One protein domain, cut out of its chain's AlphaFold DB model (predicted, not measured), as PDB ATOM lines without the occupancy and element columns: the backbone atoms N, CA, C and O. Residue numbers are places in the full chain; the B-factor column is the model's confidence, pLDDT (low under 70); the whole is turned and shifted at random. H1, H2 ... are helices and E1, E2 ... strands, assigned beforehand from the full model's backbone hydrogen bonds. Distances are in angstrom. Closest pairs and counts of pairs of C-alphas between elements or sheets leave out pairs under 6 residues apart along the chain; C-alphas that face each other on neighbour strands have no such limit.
ATOM      1  N   ILE A  33      36.555   0.445  43.584       96.12
ATOM      2  CA  ILE A  33      35.861  -0.232  44.679       96.12
ATOM      3  C   ILE A  33      34.598  -0.869  44.111       96.12
ATOM      4  O   ILE A  33      33.803  -0.200  43.450       96.12
ATOM      5  N   MET A  34      34.420  -2.167  44.337       94.19
ATOM      6  CA  MET A  34      33.256  -2.906  43.855       94.19
ATOM      7  C   MET A  34      33.019  -4.176  44.666       94.19
ATOM      8  O   MET A  34      33.851  -4.584  45.476       94.19
ATOM      9  N   LYS A  35      31.885  -4.835  44.422       92.81
ATOM     10  CA  LYS A  35      31.649  -6.183  44.940       92.81
ATOM     11  C   LYS A  35      32.477  -7.207  44.180       92.81
ATOM     12  O   LYS A  35      32.674  -7.074  42.970       92.81
ATOM     13  N   MET A  36      32.852  -8.283  44.861       87.62
ATOM     14  CA  MET A  36      33.554  -9.404  44.239       87.62
ATOM     15  C   MET A  36      32.773 -10.003  43.050       87.62
ATOM     16  O   MET A  36      33.344 -10.275  41.997       87.62
ATOM     17  N   SER A  37      31.447 -10.124  43.169       85.62
ATOM     18  CA  SER A  37      30.566 -10.538  42.060       85.62
ATOM     19  C   SER A  37      30.615  -9.598  40.852       85.62
ATOM     20  O   SER A  37      30.546 -10.054  39.714       85.62
ATOM     21  N   SER A  38      30.760  -8.288  41.067       88.62
ATOM     22  CA  SER A  38      30.881  -7.318  39.975       88.62
ATOM     23  C   SER A  38      32.221  -7.432  39.251       88.62
ATOM     24  O   SER A  38      32.251  -7.323  38.027       88.62
ATOM     25  N   LEU A  39      33.315  -7.683  39.981       87.44
ATOM     26  CA  LEU A  39      34.618  -7.969  39.375       87.44
ATOM     27  C   LEU A  39      34.533  -9.225  38.497       87.44
ATOM     28  O   LEU A  39      34.923  -9.184  37.332       87.44
ATOM     29  N   SER A  40      33.933 -10.294  39.027       81.44
ATOM     30  CA  SER A  40      33.687 -11.541  38.297       81.44
ATOM     31  C   SER A  40      32.910 -11.321  36.997       81.44
ATOM     32  O   SER A  40      33.394 -11.682  35.929       81.44
ATOM     33  N   GLN A  41      31.776 -10.614  37.045       81.88
ATOM     34  CA  GLN A  41      30.982 -10.306  35.849       81.88
ATOM     35  C   GLN A  41      31.771  -9.541  34.780       81.88
ATOM     36  O   GLN A  41      31.624  -9.812  33.587       81.88
ATOM     37  N   LYS A  42      32.598  -8.571  35.185       83.81
ATOM     38  CA  LYS A  42      33.426  -7.793  34.251       83.81
ATOM     39  C   LYS A  42      34.497  -8.657  33.584       83.81
ATOM     40  O   LYS A  42      34.764  -8.475  32.401       83.81
ATOM     41  N   ILE A  43      35.069  -9.609  34.316       80.06
ATOM     42  CA  ILE A  43      36.029 -10.578  33.776       80.06
ATOM     43  C   ILE A  43      35.340 -11.525  32.793       80.06
ATOM     44  O   ILE A  43      35.823 -11.673  31.674       80.06
ATOM     45  N   SER A  44      34.182 -12.094  33.147       75.88
ATOM     46  CA  SER A  44      33.419 -12.975  32.249       75.88
ATOM     47  C   SER A  44      33.047 -12.279  30.936       75.88
ATOM     48  O   SER A  44      33.185 -12.858  29.862       75.88
ATOM     49  N   LYS A  45      32.642 -11.002  30.990       74.56
ATOM     50  CA  LYS A  45      32.391 -10.199  29.780       74.56
ATOM     51  C   LYS A  45      33.637 -10.043  28.908       74.56
ATOM     52  O   LYS A  45      33.534 -10.163  27.689       74.56
ATOM     53  N   ALA A  46      34.797  -9.781  29.513       72.19
ATOM     54  CA  ALA A  46      36.050  -9.676  28.775       72.19
ATOM     55  C   ALA A  46      36.404 -11.013  28.096       72.19
ATOM     56  O   ALA A  46      36.746 -11.021  26.917       72.19
ATOM     57  N   TYR A  47      36.230 -12.146  28.786       71.62
ATOM     58  CA  TYR A  47      36.444 -13.474  28.199       71.62
ATOM     59  C   TYR A  47      35.525 -13.773  27.021       71.62
ATOM     60  O   TYR A  47      36.007 -14.247  25.998       71.62
ATOM     61  N   ASN A  48      34.237 -13.435  27.106       68.75
ATOM     62  CA  ASN A  48      33.328 -13.610  25.970       68.75
ATOM     63  C   ASN A  48      33.847 -12.898  24.708       68.75
ATOM     64  O   ASN A  48      33.729 -13.429  23.608       68.75
ATOM     65  N   SER A  49      34.518 -11.751  24.864       68.88
ATOM     66  CA  SER A  49      35.170 -11.056  23.749       68.88
ATOM     67  C   SER A  49      36.373 -11.822  23.169       68.88
ATOM     68  O   SER A  49      36.570 -11.800  21.953       68.88
ATOM     69  N   ILE A  50      37.149 -12.544  23.995       70.62
ATOM     70  CA  ILE A  50      38.224 -13.451  23.527       70.62
ATOM     71  C   ILE A  50      37.630 -14.541  22.643       70.62
ATOM     72  O   ILE A  50      38.117 -14.774  21.539       70.62
ATOM     73  N   ILE A  51      36.548 -15.159  23.111       65.25
ATOM     74  CA  ILE A  51      35.866 -16.251  22.416       65.25
ATOM     75  C   ILE A  51      35.319 -15.774  21.069       65.25
ATOM     76  O   ILE A  51      35.534 -16.411  20.038       65.25
ATOM     77  N   GLU A  52      34.647 -14.622  21.044       67.94
ATOM     78  CA  GLU A  52      34.157 -14.023  19.800       67.94
ATOM     79  C   GLU A  52      35.295 -13.752  18.807       67.94
ATOM     80  O   GLU A  52      35.149 -14.007  17.610       67.94
ATOM     81  N   ASN A  53      36.438 -13.265  19.294       69.94
ATOM     82  CA  ASN A  53      37.614 -13.013  18.467       69.94
ATOM     83  C   ASN A  53      38.246 -14.292  17.921       69.94
ATOM     84  O   ASN A  53      38.691 -14.295  16.775       69.94
ATOM     85  N   GLU A  54      38.266 -15.365  18.704       66.69
ATOM     86  CA  GLU A  54      38.736 -16.680  18.275       66.69
ATOM     87  C   GLU A  54      37.825 -17.279  17.193       66.69
ATOM     88  O   GLU A  54      38.287 -17.717  16.140       66.69
ATOM     89  N   LEU A  55      36.507 -17.227  17.384       64.81
ATOM     90  CA  LEU A  55      35.560 -17.690  16.369       64.81
ATOM     91  C   LEU A  55      35.673 -16.868  15.078       64.81
ATOM     92  O   LEU A  55      35.660 -17.421  13.973       64.81
ATOM     93  N   LYS A  56      35.829 -15.543  15.197       67.50
ATOM     94  CA  LYS A  56      36.098 -14.660  14.055       67.50
ATOM     95  C   LYS A  56      37.429 -14.992  13.386       67.50
ATOM     96  O   LYS A  56      37.479 -15.000  12.158       67.50
ATOM     97  N   SER A  57      38.489 -15.289  14.141       64.62
ATOM     98  CA  SER A  57      39.797 -15.606  13.564       64.62
ATOM     99  C   SER A  57      39.777 -16.901  12.765       64.62
ATOM    100  O   SER A  57      40.303 -16.920  11.654       64.62
ATOM    101  N   ILE A  58      39.094 -17.936  13.260       64.56
ATOM    102  CA  ILE A  58      38.882 -19.196  12.537       64.56
ATOM    103  C   ILE A  58      38.092 -18.935  11.248       64.56
ATOM    104  O   ILE A  58      38.527 -19.318  10.158       64.56
ATOM    105  N   ASN A  59      36.964 -18.222  11.346       64.19
ATOM    106  CA  ASN A  59      36.090 -17.932  10.204       64.19
ATOM    107  C   ASN A  59      36.763 -17.057   9.134       64.19
ATOM    108  O   ASN A  59      36.567 -17.275   7.935       64.19
ATOM    109  N   CYS A  60      37.565 -16.077   9.553       66.62
ATOM    110  CA  CYS A  60      38.288 -15.158   8.676       66.62
ATOM    111  C   CYS A  60      39.704 -15.641   8.315       66.62
ATOM    112  O   CYS A  60      40.401 -14.941   7.581       66.62
ATOM    113  N   LYS A  61      40.135 -16.821   8.791       66.62
ATOM    114  CA  LYS A  61      41.496 -17.363   8.614       66.62
ATOM    115  C   LYS A  61      42.596 -16.377   9.037       66.62
ATOM    116  O   LYS A  61      43.628 -16.264   8.374       66.62
ATOM    117  N   LEU A  62      42.360 -15.638  10.120       61.97
ATOM    118  CA  LEU A  62      43.353 -14.745  10.716       61.97
ATOM    119  C   LEU A  62      44.416 -15.585  11.452       61.97
ATOM    120  O   LEU A  62      44.071 -16.628  12.008       61.97
ATOM    121  N   PRO A  63      45.688 -15.149  11.504       51.88
ATOM    122  CA  PRO A  63      46.794 -15.900  12.111       51.88
ATOM    123  C   PRO A  63      46.777 -15.873  13.655       51.88
ATOM    124  O   PRO A  63      47.809 -15.708  14.299       51.88
ATOM    125  N   LEU A  64      45.603 -16.008  14.275       54.31
ATOM    126  CA  LEU A  64      45.438 -15.983  15.726       54.31
ATOM    127  C   LEU A  64      45.250 -17.400  16.269       54.31
ATOM    128  O   LEU A  64      44.252 -18.052  15.971       54.31
ATOM    129  N   ASN A  65      46.180 -17.835  17.116       49.34
ATOM    130  CA  ASN A  65      46.097 -19.093  17.855       49.34
ATOM    131  C   ASN A  65      45.542 -18.834  19.268       49.34
ATOM    132  O   ASN A  65      46.318 -18.654  20.205       49.34
ATOM    133  N   PHE A  66      44.214 -18.796  19.417       51.09
ATOM    134  CA  PHE A  66      43.527 -18.761  20.725       51.09
ATOM    135  C   PHE A  66      43.044 -20.151  21.197       51.09
ATOM    136  O   PHE A  66      42.504 -20.264  22.291       51.09
ATOM    137  N   THR A  67      43.329 -21.202  20.414       44.62
ATOM    138  CA  THR A  67      42.742 -22.563  20.447       44.62
ATOM    139  C   THR A  67      42.718 -23.268  21.808       44.62
ATOM    140  O   THR A  67      41.906 -24.172  22.022       44.62
ATOM    141  N   ASP A  68      43.567 -22.851  22.744       47.09
ATOM    142  CA  ASP A  68      43.688 -23.479  24.059       47.09
ATOM    143  C   ASP A  68      42.815 -22.797  25.136       47.09
ATOM    144  O   ASP A  68      42.397 -23.446  26.091       47.09
ATOM    145  N   SER A  69      42.463 -21.514  24.977       48.50
ATOM    146  CA  SER A  69      41.839 -20.704  26.040       48.50
ATOM    147  C   SER A  69      40.334 -20.946  26.209       48.50
ATOM    148  O   SER A  69      39.821 -20.914  27.327       48.50
ATOM    149  N   TYR A  70      39.620 -21.235  25.117       42.50
ATOM    150  CA  TYR A  70      38.176 -21.501  25.128       42.50
ATOM    151  C   TYR A  70      37.808 -22.815  25.830       42.50
ATOM    152  O   TYR A  70      36.845 -22.874  26.595       42.50
ATOM    153  N   ASN A  71      38.585 -23.874  25.589       44.03
ATOM    154  CA  ASN A  71      38.293 -25.209  26.114       44.03
ATOM    155  C   ASN A  71      38.602 -25.352  27.610       44.03
ATOM    156  O   ASN A  71      38.006 -26.214  28.254       44.03
ATOM    157  N   GLU A  72      39.517 -24.550  28.160       46.69
ATOM    158  CA  GLU A  72      39.748 -24.490  29.609       46.69
ATOM    159  C   GLU A  72      38.652 -23.683  30.310       46.69
ATOM    160  O   GLU A  72      38.130 -24.133  31.324       46.69
ATOM    161  N   PHE A  73      38.218 -22.562  29.725       43.09
ATOM    162  CA  PHE A  73      37.187 -21.706  30.319       43.09
ATOM    163  C   PHE A  73      35.788 -22.347  30.319       43.09
ATOM    164  O   PHE A  73      35.083 -22.276  31.315       43.09
ATOM    165  N   LEU A  74      35.380 -23.012  29.229       42.91
ATOM    166  CA  LEU A  74      34.044 -23.625  29.129       42.91
ATOM    167  C   LEU A  74      33.885 -24.969  29.842       42.91
ATOM    168  O   LEU A  74      32.759 -25.440  30.003       42.91
ATOM    169  N   LYS A  75      34.983 -25.626  30.225       46.53
ATOM    170  CA  LYS A  75      34.901 -26.848  31.041       46.53
ATOM    171  C   LYS A  75      34.528 -26.551  32.490       46.53
ATOM    172  O   LYS A  75      34.138 -27.470  33.205       46.53
ATOM    173  N   GLU A  76      34.602 -25.290  32.896       44.44
ATOM    174  CA  GLU A  76      34.061 -24.815  34.154       44.44
ATOM    175  C   GLU A  76      32.701 -24.181  33.857       44.44
ATOM    176  O   GLU A  76      32.608 -23.085  33.314       44.44
ATOM    177  N   GLU A  77      31.622 -24.914  34.152       39.94
ATOM    178  CA  GLU A  77      30.266 -24.358  34.158       39.94
ATOM    179  C   GLU A  77      30.250 -22.994  34.876       39.94
ATOM    180  O   GLU A  77      31.032 -22.788  35.804       39.94
ATOM    181  N   ASP A  78      29.321 -22.113  34.480       42.84
ATOM    182  CA  ASP A  78      29.053 -20.712  34.887       42.84
ATOM    183  C   ASP A  78      29.131 -20.333  36.401       42.84
ATOM    184  O   ASP A  78      28.765 -19.223  36.794       42.84
ATOM    185  N   ASN A  79      29.599 -21.208  37.290       44.31
ATOM    186  CA  ASN A  79      29.606 -21.080  38.744       44.31
ATOM    187  C   ASN A  79      30.992 -20.973  39.410       44.31
ATOM    188  O   ASN A  79      31.036 -20.774  40.625       44.31
ATOM    189  N   LEU A  80      32.111 -21.077  38.688       50.31
ATOM    190  CA  LEU A  80      33.439 -21.254  39.299       50.31
ATOM    191  C   LEU A  80      34.329 -20.006  39.255       50.31
ATOM    192  O   LEU A  80      35.511 -20.067  38.956       50.31
ATOM    193  N   PHE A  81      33.802 -18.841  39.639       60.09
ATOM    194  CA  PHE A  81      34.729 -17.828  40.148       60.09
ATOM    195  C   PHE A  81      35.193 -18.320  41.527       60.09
ATOM    196  O   PHE A  81      34.329 -18.476  42.399       60.09
ATOM    197  N   PRO A  82      36.492 -18.594  41.765       66.75
ATOM    198  CA  PRO A  82      36.973 -19.183  43.012       66.75
ATOM    199  C   PRO A  82      37.029 -18.104  44.098       66.75
ATOM    200  O   PRO A  82      38.080 -17.696  44.581       66.75
ATOM    201  N   TYR A  83      35.853 -17.593  44.454       70.50
ATOM    202  CA  TYR A  83      35.628 -16.501  45.389       70.50
ATOM    203  C   TYR A  83      36.381 -16.708  46.712       70.50
ATOM    204  O   TYR A  83      36.947 -15.762  47.256       70.50
ATOM    205  N   GLU A  84      36.404 -17.948  47.204       68.88
ATOM    206  CA  GLU A  84      37.092 -18.357  48.434       68.88
ATOM    207  C   GLU A  84      38.620 -18.284  48.300       68.88
ATOM    208  O   GLU A  84      39.292 -17.674  49.137       68.88
ATOM    209  N   GLU A  85      39.177 -18.830  47.218       70.38
ATOM    210  CA  GLU A  85      40.612 -18.757  46.928       70.38
ATOM    211  C   GLU A  85      41.068 -17.304  46.723       70.38
ATOM    212  O   GLU A  85      42.091 -16.880  47.268       70.38
ATOM    213  N   ALA A  86      40.259 -16.510  46.019       72.44
ATOM    214  CA  ALA A  86      40.526 -15.105  45.756       72.44
ATOM    215  C   ALA A  86      40.578 -14.281  47.060       72.44
ATOM    216  O   ALA A  86      41.500 -13.488  47.245       72.44
ATOM    217  N   LEU A  87      39.641 -14.479  48.003       73.00
ATOM    218  CA  LEU A  87      39.695 -13.789  49.303       73.00
ATOM    219  C   LEU A  87      40.915 -14.196  50.135       73.00
ATOM    220  O   LEU A  87      41.521 -13.343  50.774       73.00
ATOM    221  N   SER A  88      41.274 -15.483  50.150       77.50
ATOM    222  CA  SER A  88      42.397 -15.952  50.975       77.50
ATOM    223  C   SER A  88      43.753 -15.427  50.490       77.50
ATOM    224  O   SER A  88      44.628 -15.122  51.300       77.50
ATOM    225  N   SER A  89      43.916 -15.279  49.175       82.19
ATOM    226  CA  SER A  89      45.161 -14.830  48.547       82.19
ATOM    227  C   SER A  89      45.202 -13.327  48.253       82.19
ATOM    228  O   SER A  89      46.274 -12.804  47.942       82.19
ATOM    229  N   ASN A  90      44.066 -12.622  48.360       88.81
ATOM    230  CA  ASN A  90      43.890 -11.218  47.958       88.81
ATOM    231  C   ASN A  90      44.291 -10.928  46.500       88.81
ATOM    232  O   ASN A  90      44.548  -9.780  46.122       88.81
ATOM    233  N   SER A  91      44.335 -11.973  45.680       88.94
ATOM    234  CA  SER A  91      44.721 -11.916  44.284       88.94
ATOM    235  C   SER A  91      43.821 -12.832  43.474       88.94
ATOM    236  O   SER A  91      43.351 -13.864  43.941       88.94
ATOM    237  N   LEU A  92      43.599 -12.453  42.225       85.62
ATOM    238  CA  LEU A  92      42.944 -13.279  41.235       85.62
ATOM    239  C   LEU A  92      43.849 -13.402  40.024       85.62
ATOM    240  O   LEU A  92      44.405 -12.417  39.538       85.62
ATOM    241  N   TYR A  93      43.959 -14.625  39.534       81.50
ATOM    242  CA  TYR A  93      44.784 -14.974  38.400       81.50
ATOM    243  C   TYR A  93      43.895 -15.436  37.254       81.50
ATOM    244  O   TYR A  93      43.064 -16.321  37.412       81.50
ATOM    245  N   ILE A  94      44.064 -14.794  36.108       75.94
ATOM    246  CA  ILE A  94      43.213 -14.935  34.931       75.94
ATOM    247  C   ILE A  94      44.120 -15.335  33.777       75.94
ATOM    248  O   ILE A  94      44.930 -14.528  33.322       75.94
ATOM    249  N   VAL A  95      44.015 -16.574  33.311       73.25
ATOM    250  CA  VAL A  95      44.792 -17.050  32.162       73.25
ATOM    251  C   VAL A  95      44.172 -16.495  30.886       73.25
ATOM    252  O   VAL A  95      43.032 -16.810  30.557       73.25
ATOM    253  N   ILE A  96      44.903 -15.646  30.170       69.56
ATOM    254  CA  ILE A  96      44.409 -15.034  28.935       69.56
ATOM    255  C   ILE A  96      44.751 -15.906  27.723       69.56
ATOM    256  O   ILE A  96      43.921 -16.070  26.836       69.56
ATOM    257  N   ASN A  97      45.968 -16.456  27.684       64.38
ATOM    258  CA  ASN A  97      46.387 -17.518  26.768       64.38
ATOM    259  C   ASN A  97      47.608 -18.266  27.334       64.38
ATOM    260  O   ASN A  97      48.082 -17.942  28.420       64.38
ATOM    261  N   LYS A  98      48.152 -19.229  26.576       61.84
ATOM    262  CA  LYS A  98      49.313 -20.048  26.977       61.84
ATOM    263  C   LYS A  98      50.568 -19.268  27.408       61.84
ATOM    264  O   LYS A  98      51.434 -19.838  28.058       61.84
ATOM    265  N   ASN A  99      50.676 -18.004  27.007       63.28
ATOM    266  CA  ASN A  99      51.812 -17.131  27.279       63.28
ATOM    267  C   ASN A  99      51.428 -15.933  28.154       63.28
ATOM    268  O   ASN A  99      52.282 -15.114  28.425       63.28
ATOM    269  N   TRP A 100      50.159 -15.720  28.509       68.25
ATOM    270  CA  TRP A 100      49.757 -14.470  29.156       68.25
ATOM    271  C   TRP A 100      48.718 -14.703  30.242       68.25
ATOM    272  O   TRP A 100      47.680 -15.322  30.012       68.25
ATOM    273  N   GLN A 101      48.965 -14.121  31.412       77.25
ATOM    274  CA  GLN A 101      48.103 -14.187  32.584       77.25
ATOM    275  C   GLN A 101      47.925 -12.794  33.192       77.25
ATOM    276  O   GLN A 101      48.890 -12.069  33.420       77.25
ATOM    277  N   LEU A 102      46.688 -12.411  33.490       81.81
ATOM    278  CA  LEU A 102      46.378 -11.204  34.243       81.81
ATOM    279  C   LEU A 102      46.309 -11.535  35.736       81.81
ATOM    280  O   LEU A 102      45.520 -12.368  36.170       81.81
ATOM    281  N   GLU A 103      47.128 -10.862  36.531       87.56
ATOM    282  CA  GLU A 103      47.031 -10.838  37.985       87.56
ATOM    283  C   GLU A 103      46.284  -9.574  38.417       87.56
ATOM    284  O   GLU A 103      46.674  -8.458  38.067       87.56
ATOM    285  N   ILE A 104      45.228  -9.747  39.206       88.94
ATOM    286  CA  ILE A 104      44.464  -8.668  39.826       88.94
ATOM    287  C   ILE A 104      44.612  -8.807  41.334       88.94
ATOM    288  O   ILE A 104      44.051  -9.718  41.928       88.94
ATOM    289  N   THR A 105      45.335  -7.888  41.963       93.06
ATOM    290  CA  THR A 105      45.432  -7.802  43.422       93.06
ATOM    291  C   THR A 105      44.378  -6.839  43.943       93.06
ATOM    292  O   THR A 105      44.143  -5.767  43.372       93.06
ATOM    293  N   PHE A 106      43.756  -7.188  45.059       94.19
ATOM    294  CA  PHE A 106      42.763  -6.353  45.714       94.19
ATOM    295  C   PHE A 106      42.887  -6.433  47.233       94.19
ATOM    296  O   PHE A 106      43.543  -7.298  47.800       94.19
ATOM    297  N   LYS A 107      42.249  -5.489  47.916       94.50
ATOM    298  CA  LYS A 107      42.081  -5.495  49.365       94.50
ATOM    299  C   LYS A 107      40.605  -5.654  49.687       94.50
ATOM    300  O   LYS A 107      39.782  -4.934  49.129       94.50
ATOM    301  N   ILE A 108      40.286  -6.518  50.641       92.56
ATOM    302  CA  ILE A 108      38.938  -6.628  51.200       92.56
ATOM    303  C   ILE A 108      38.686  -5.407  52.090       92.56
ATOM    304  O   ILE A 108      39.443  -5.136  53.026       92.56
ATOM    305  N   LEU A 109      37.653  -4.633  51.764       93.94
ATOM    306  CA  LEU A 109      37.211  -3.496  52.572       93.94
ATOM    307  C   LEU A 109      36.151  -3.923  53.586       93.94
ATOM    308  O   LEU A 109      36.169  -3.458  54.725       93.94
ATOM    309  N   LYS A 110      35.250  -4.818  53.169       92.12
ATOM    310  CA  LYS A 110      34.171  -5.342  54.000       92.12
ATOM    311  C   LYS A 110      33.839  -6.771  53.593       92.12
ATOM    312  O   LYS A 110      33.397  -7.012  52.472       92.12
ATOM    313  N   GLU A 111      34.049  -7.699  54.516       86.81
ATOM    314  CA  GLU A 111      33.686  -9.100  54.338       86.81
ATOM    315  C   GLU A 111      32.204  -9.309  54.669       86.81
ATOM    316  O   GLU A 111      31.691  -8.790  55.664       86.81
ATOM    317  N   GLU A 112      31.507 -10.047  53.811       87.56
ATOM    318  CA  GLU A 112      30.089 -10.369  53.963       87.56
ATOM    319  C   GLU A 112      29.899 -11.880  54.133       87.56
ATOM    320  O   GLU A 112      30.699 -12.684  53.660       87.56
ATOM    321  N   LYS A 113      28.775 -12.294  54.738       84.50
ATOM    322  CA  LYS A 113      28.453 -13.725  54.944       84.50
ATOM    323  C   LYS A 113      28.468 -14.534  53.640       84.50
ATOM    324  O   LYS A 113      28.733 -15.733  53.649       84.50
ATOM    325  N   LYS A 114      28.122 -13.889  52.526       82.00
ATOM    326  CA  LYS A 114      28.282 -14.432  51.179       82.00
ATOM    327  C   LYS A 114      29.462 -13.724  50.533       82.00
ATOM    328  O   LYS A 114      29.382 -12.534  50.254       82.00
ATOM    329  N   ILE A 115      30.519 -14.469  50.229       79.19
ATOM    330  CA  ILE A 115      31.781 -13.907  49.735       79.19
ATOM    331  C   ILE A 115      31.594 -13.040  48.487       79.19
ATOM    332  O   ILE A 115      32.159 -11.953  48.403       79.19
ATOM    333  N   LYS A 116      30.749 -13.476  47.549       82.00
ATOM    334  CA  LYS A 116      30.423 -12.737  46.319       82.00
ATOM    335  C   LYS A 116      29.872 -11.320  46.560       82.00
ATOM    336  O   LYS A 116      29.904 -10.486  45.654       82.00
ATOM    337  N   ASP A 117      29.348 -11.065  47.758       87.25
ATOM    338  CA  ASP A 117      28.786  -9.783  48.175       87.25
ATOM    339  C   ASP A 117      29.811  -8.900  48.911       87.25
ATOM    340  O   ASP A 117      29.520  -7.726  49.137       87.25
ATOM    341  N   SER A 118      31.004  -9.428  49.221       90.50
ATOM    342  CA  SER A 118      32.092  -8.690  49.875       90.50
ATOM    343  C   SER A 118      32.589  -7.544  49.002       90.50
ATOM    344  O   SER A 118      32.712  -7.672  47.778       90.50
ATOM    345  N   GLU A 119      32.900  -6.425  49.650       94.75
ATOM    346  CA  GLU A 119      33.424  -5.228  49.004       94.75
ATOM    347  C   GLU A 119      34.950  -5.269  48.972       94.75
ATOM    348  O   GLU A 119      35.614  -5.466  49.996       94.75
ATOM    349  N   ILE A 120      35.502  -5.055  47.784       94.94
ATOM    350  CA  ILE A 120      36.934  -5.060  47.522       94.94
ATOM    351  C   ILE A 120      37.374  -3.754  46.868       94.94
ATOM    352  O   ILE A 120      36.606  -3.099  46.165       94.94
ATOM    353  N   LYS A 121      38.643  -3.407  47.066       96.44
ATOM    354  CA  LYS A 121      39.343  -2.357  46.329       96.44
ATOM    355  C   LYS A 121      40.454  -2.969  45.499       96.44
ATOM    356  O   LYS A 121      41.353  -3.578  46.074       96.44
ATOM    357  N   ILE A 122      40.448  -2.757  44.189       95.00
ATOM    358  CA  ILE A 122      41.553  -3.176  43.324       95.00
ATOM    359  C   ILE A 122      42.781  -2.339  43.677       95.00
ATOM    360  O   ILE A 122      42.736  -1.108  43.671       95.00
ATOM    361  N   THR A 123      43.879  -2.998  44.019       95.38
ATOM    362  CA  THR A 123      45.127  -2.339  44.418       95.38
ATOM    363  C   THR A 123      46.173  -2.408  43.321       95.38
ATOM    364  O   THR A 123      46.993  -1.498  43.221       95.38
ATOM    365  N   ASN A 124      46.136  -3.453  42.495       92.00
ATOM    366  CA  ASN A 124      47.068  -3.629  41.398       92.00
ATOM    367  C   ASN A 124      46.477  -4.517  40.297       92.00
ATOM    368  O   ASN A 124      45.726  -5.448  40.577       92.00
ATOM    369  N   ILE A 125      46.874  -4.261  39.056       88.44
ATOM    370  CA  ILE A 125      46.550  -5.067  37.882       88.44
ATOM    371  C   ILE A 125      47.858  -5.219  37.115       88.44
ATOM    372  O   ILE A 125      48.476  -4.221  36.735       88.44
ATOM    373  N   LYS A 126      48.292  -6.458  36.899       85.00
ATOM    374  CA  LYS A 126      49.560  -6.768  36.247       85.00
ATOM    375  C   LYS A 126      49.370  -7.857  35.207       85.00
ATOM    376  O   LYS A 126      48.885  -8.938  35.513       85.00
ATOM    377  N   LEU A 127      49.815  -7.584  33.989       79.44
ATOM    378  CA  LEU A 127      49.946  -8.598  32.956       79.44
ATOM    379  C   LEU A 127      51.293  -9.325  33.140       79.44
ATOM    380  O   LEU A 127      52.336  -8.677  33.256       79.44
ATOM    381  N   LYS A 128      51.262 -10.654  33.218       73.62
ATOM    382  CA  LYS A 128      52.423 -11.549  33.296       73.62
ATOM    383  C   LYS A 128      52.519 -12.362  32.005       73.62
ATOM    384  O   LYS A 128      51.483 -12.782  31.496       73.62
ATOM    385  N   ASN A 129      53.744 -12.548  31.522       69.56
ATOM    386  CA  ASN A 129      54.123 -13.472  30.452       69.56
ATOM    387  C   ASN A 129      55.000 -14.564  31.060       69.56
ATOM    388  O   ASN A 129      55.854 -14.166  31.893       69.56
TER     389      ASN A 129
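Overview. This is residues 33 to 129 of the 129 residues of the protein "TPR Domain containing protein" of Clostridium perfringens E str. JGS1987 (UniProt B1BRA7). A long helix, H1, packs with residues 36 to 50 on one face of a strongly twisted four-stranded sheet and runs on past it, making two layers; two short helices, H2 and H3, lie by the sheet's strand E2. The printed part has 97 residues, in the order E1 H1 H2 H3 E2 E3 E4, mixed helices and strands. The sheet order is E1 E4 E3 E2, all antiparallel. The whole is elongated, 48 by 26 by 19 A, yet only just compact, close to loose, with a radius of gyration of the C-alphas of 14.9 A.

Along the chain. E1 is residues 33 to 35, from C-alpha 33 at (35.861, -0.232, 44.679). H1, residues 36 to 60, spans 36.3 A. H2 is residues 69 to 73 and H3 residues 83 to 89. E2, residues 91 to 97, spans 18.5 A; E3, 100 to 110, 30.7 A; E4, 119 to 128, 25.4 A, ending at C-alpha 128 at (52.423, -11.549, 33.296).

Arrangement. E2, E3 and E4 form a meander, each strand the antiparallel neighbour of the one before, in two hairpins. N 94 and O 102 are 2.8 A apart between E2 and E3, N 105 and O 124 2.8 A between E3 and E4, and N 34 and O 120 3.0 A between E1 and E4, within hydrogen-bond range. E4 bends by 57 degrees at residue 123. H1 is on the sheet; its closest C-alphas with E4 are Met 36 and Glu 119, 6.3 A. H3 is only just at the sheet's level, at a height of 3.8 A. H2 only grazes the sheet. In H1, H2 and H3 every O i to N i+4 pair is within hydrogen-bond range.

Size, cuts and confidence. The farthest C-alphas, Lys 61 and Lys 113, are 48.3 A apart. The printed part has no cut and no long link. Mean pLDDT of the printed part is 73.1; residues 51 to 82 are among those under 70.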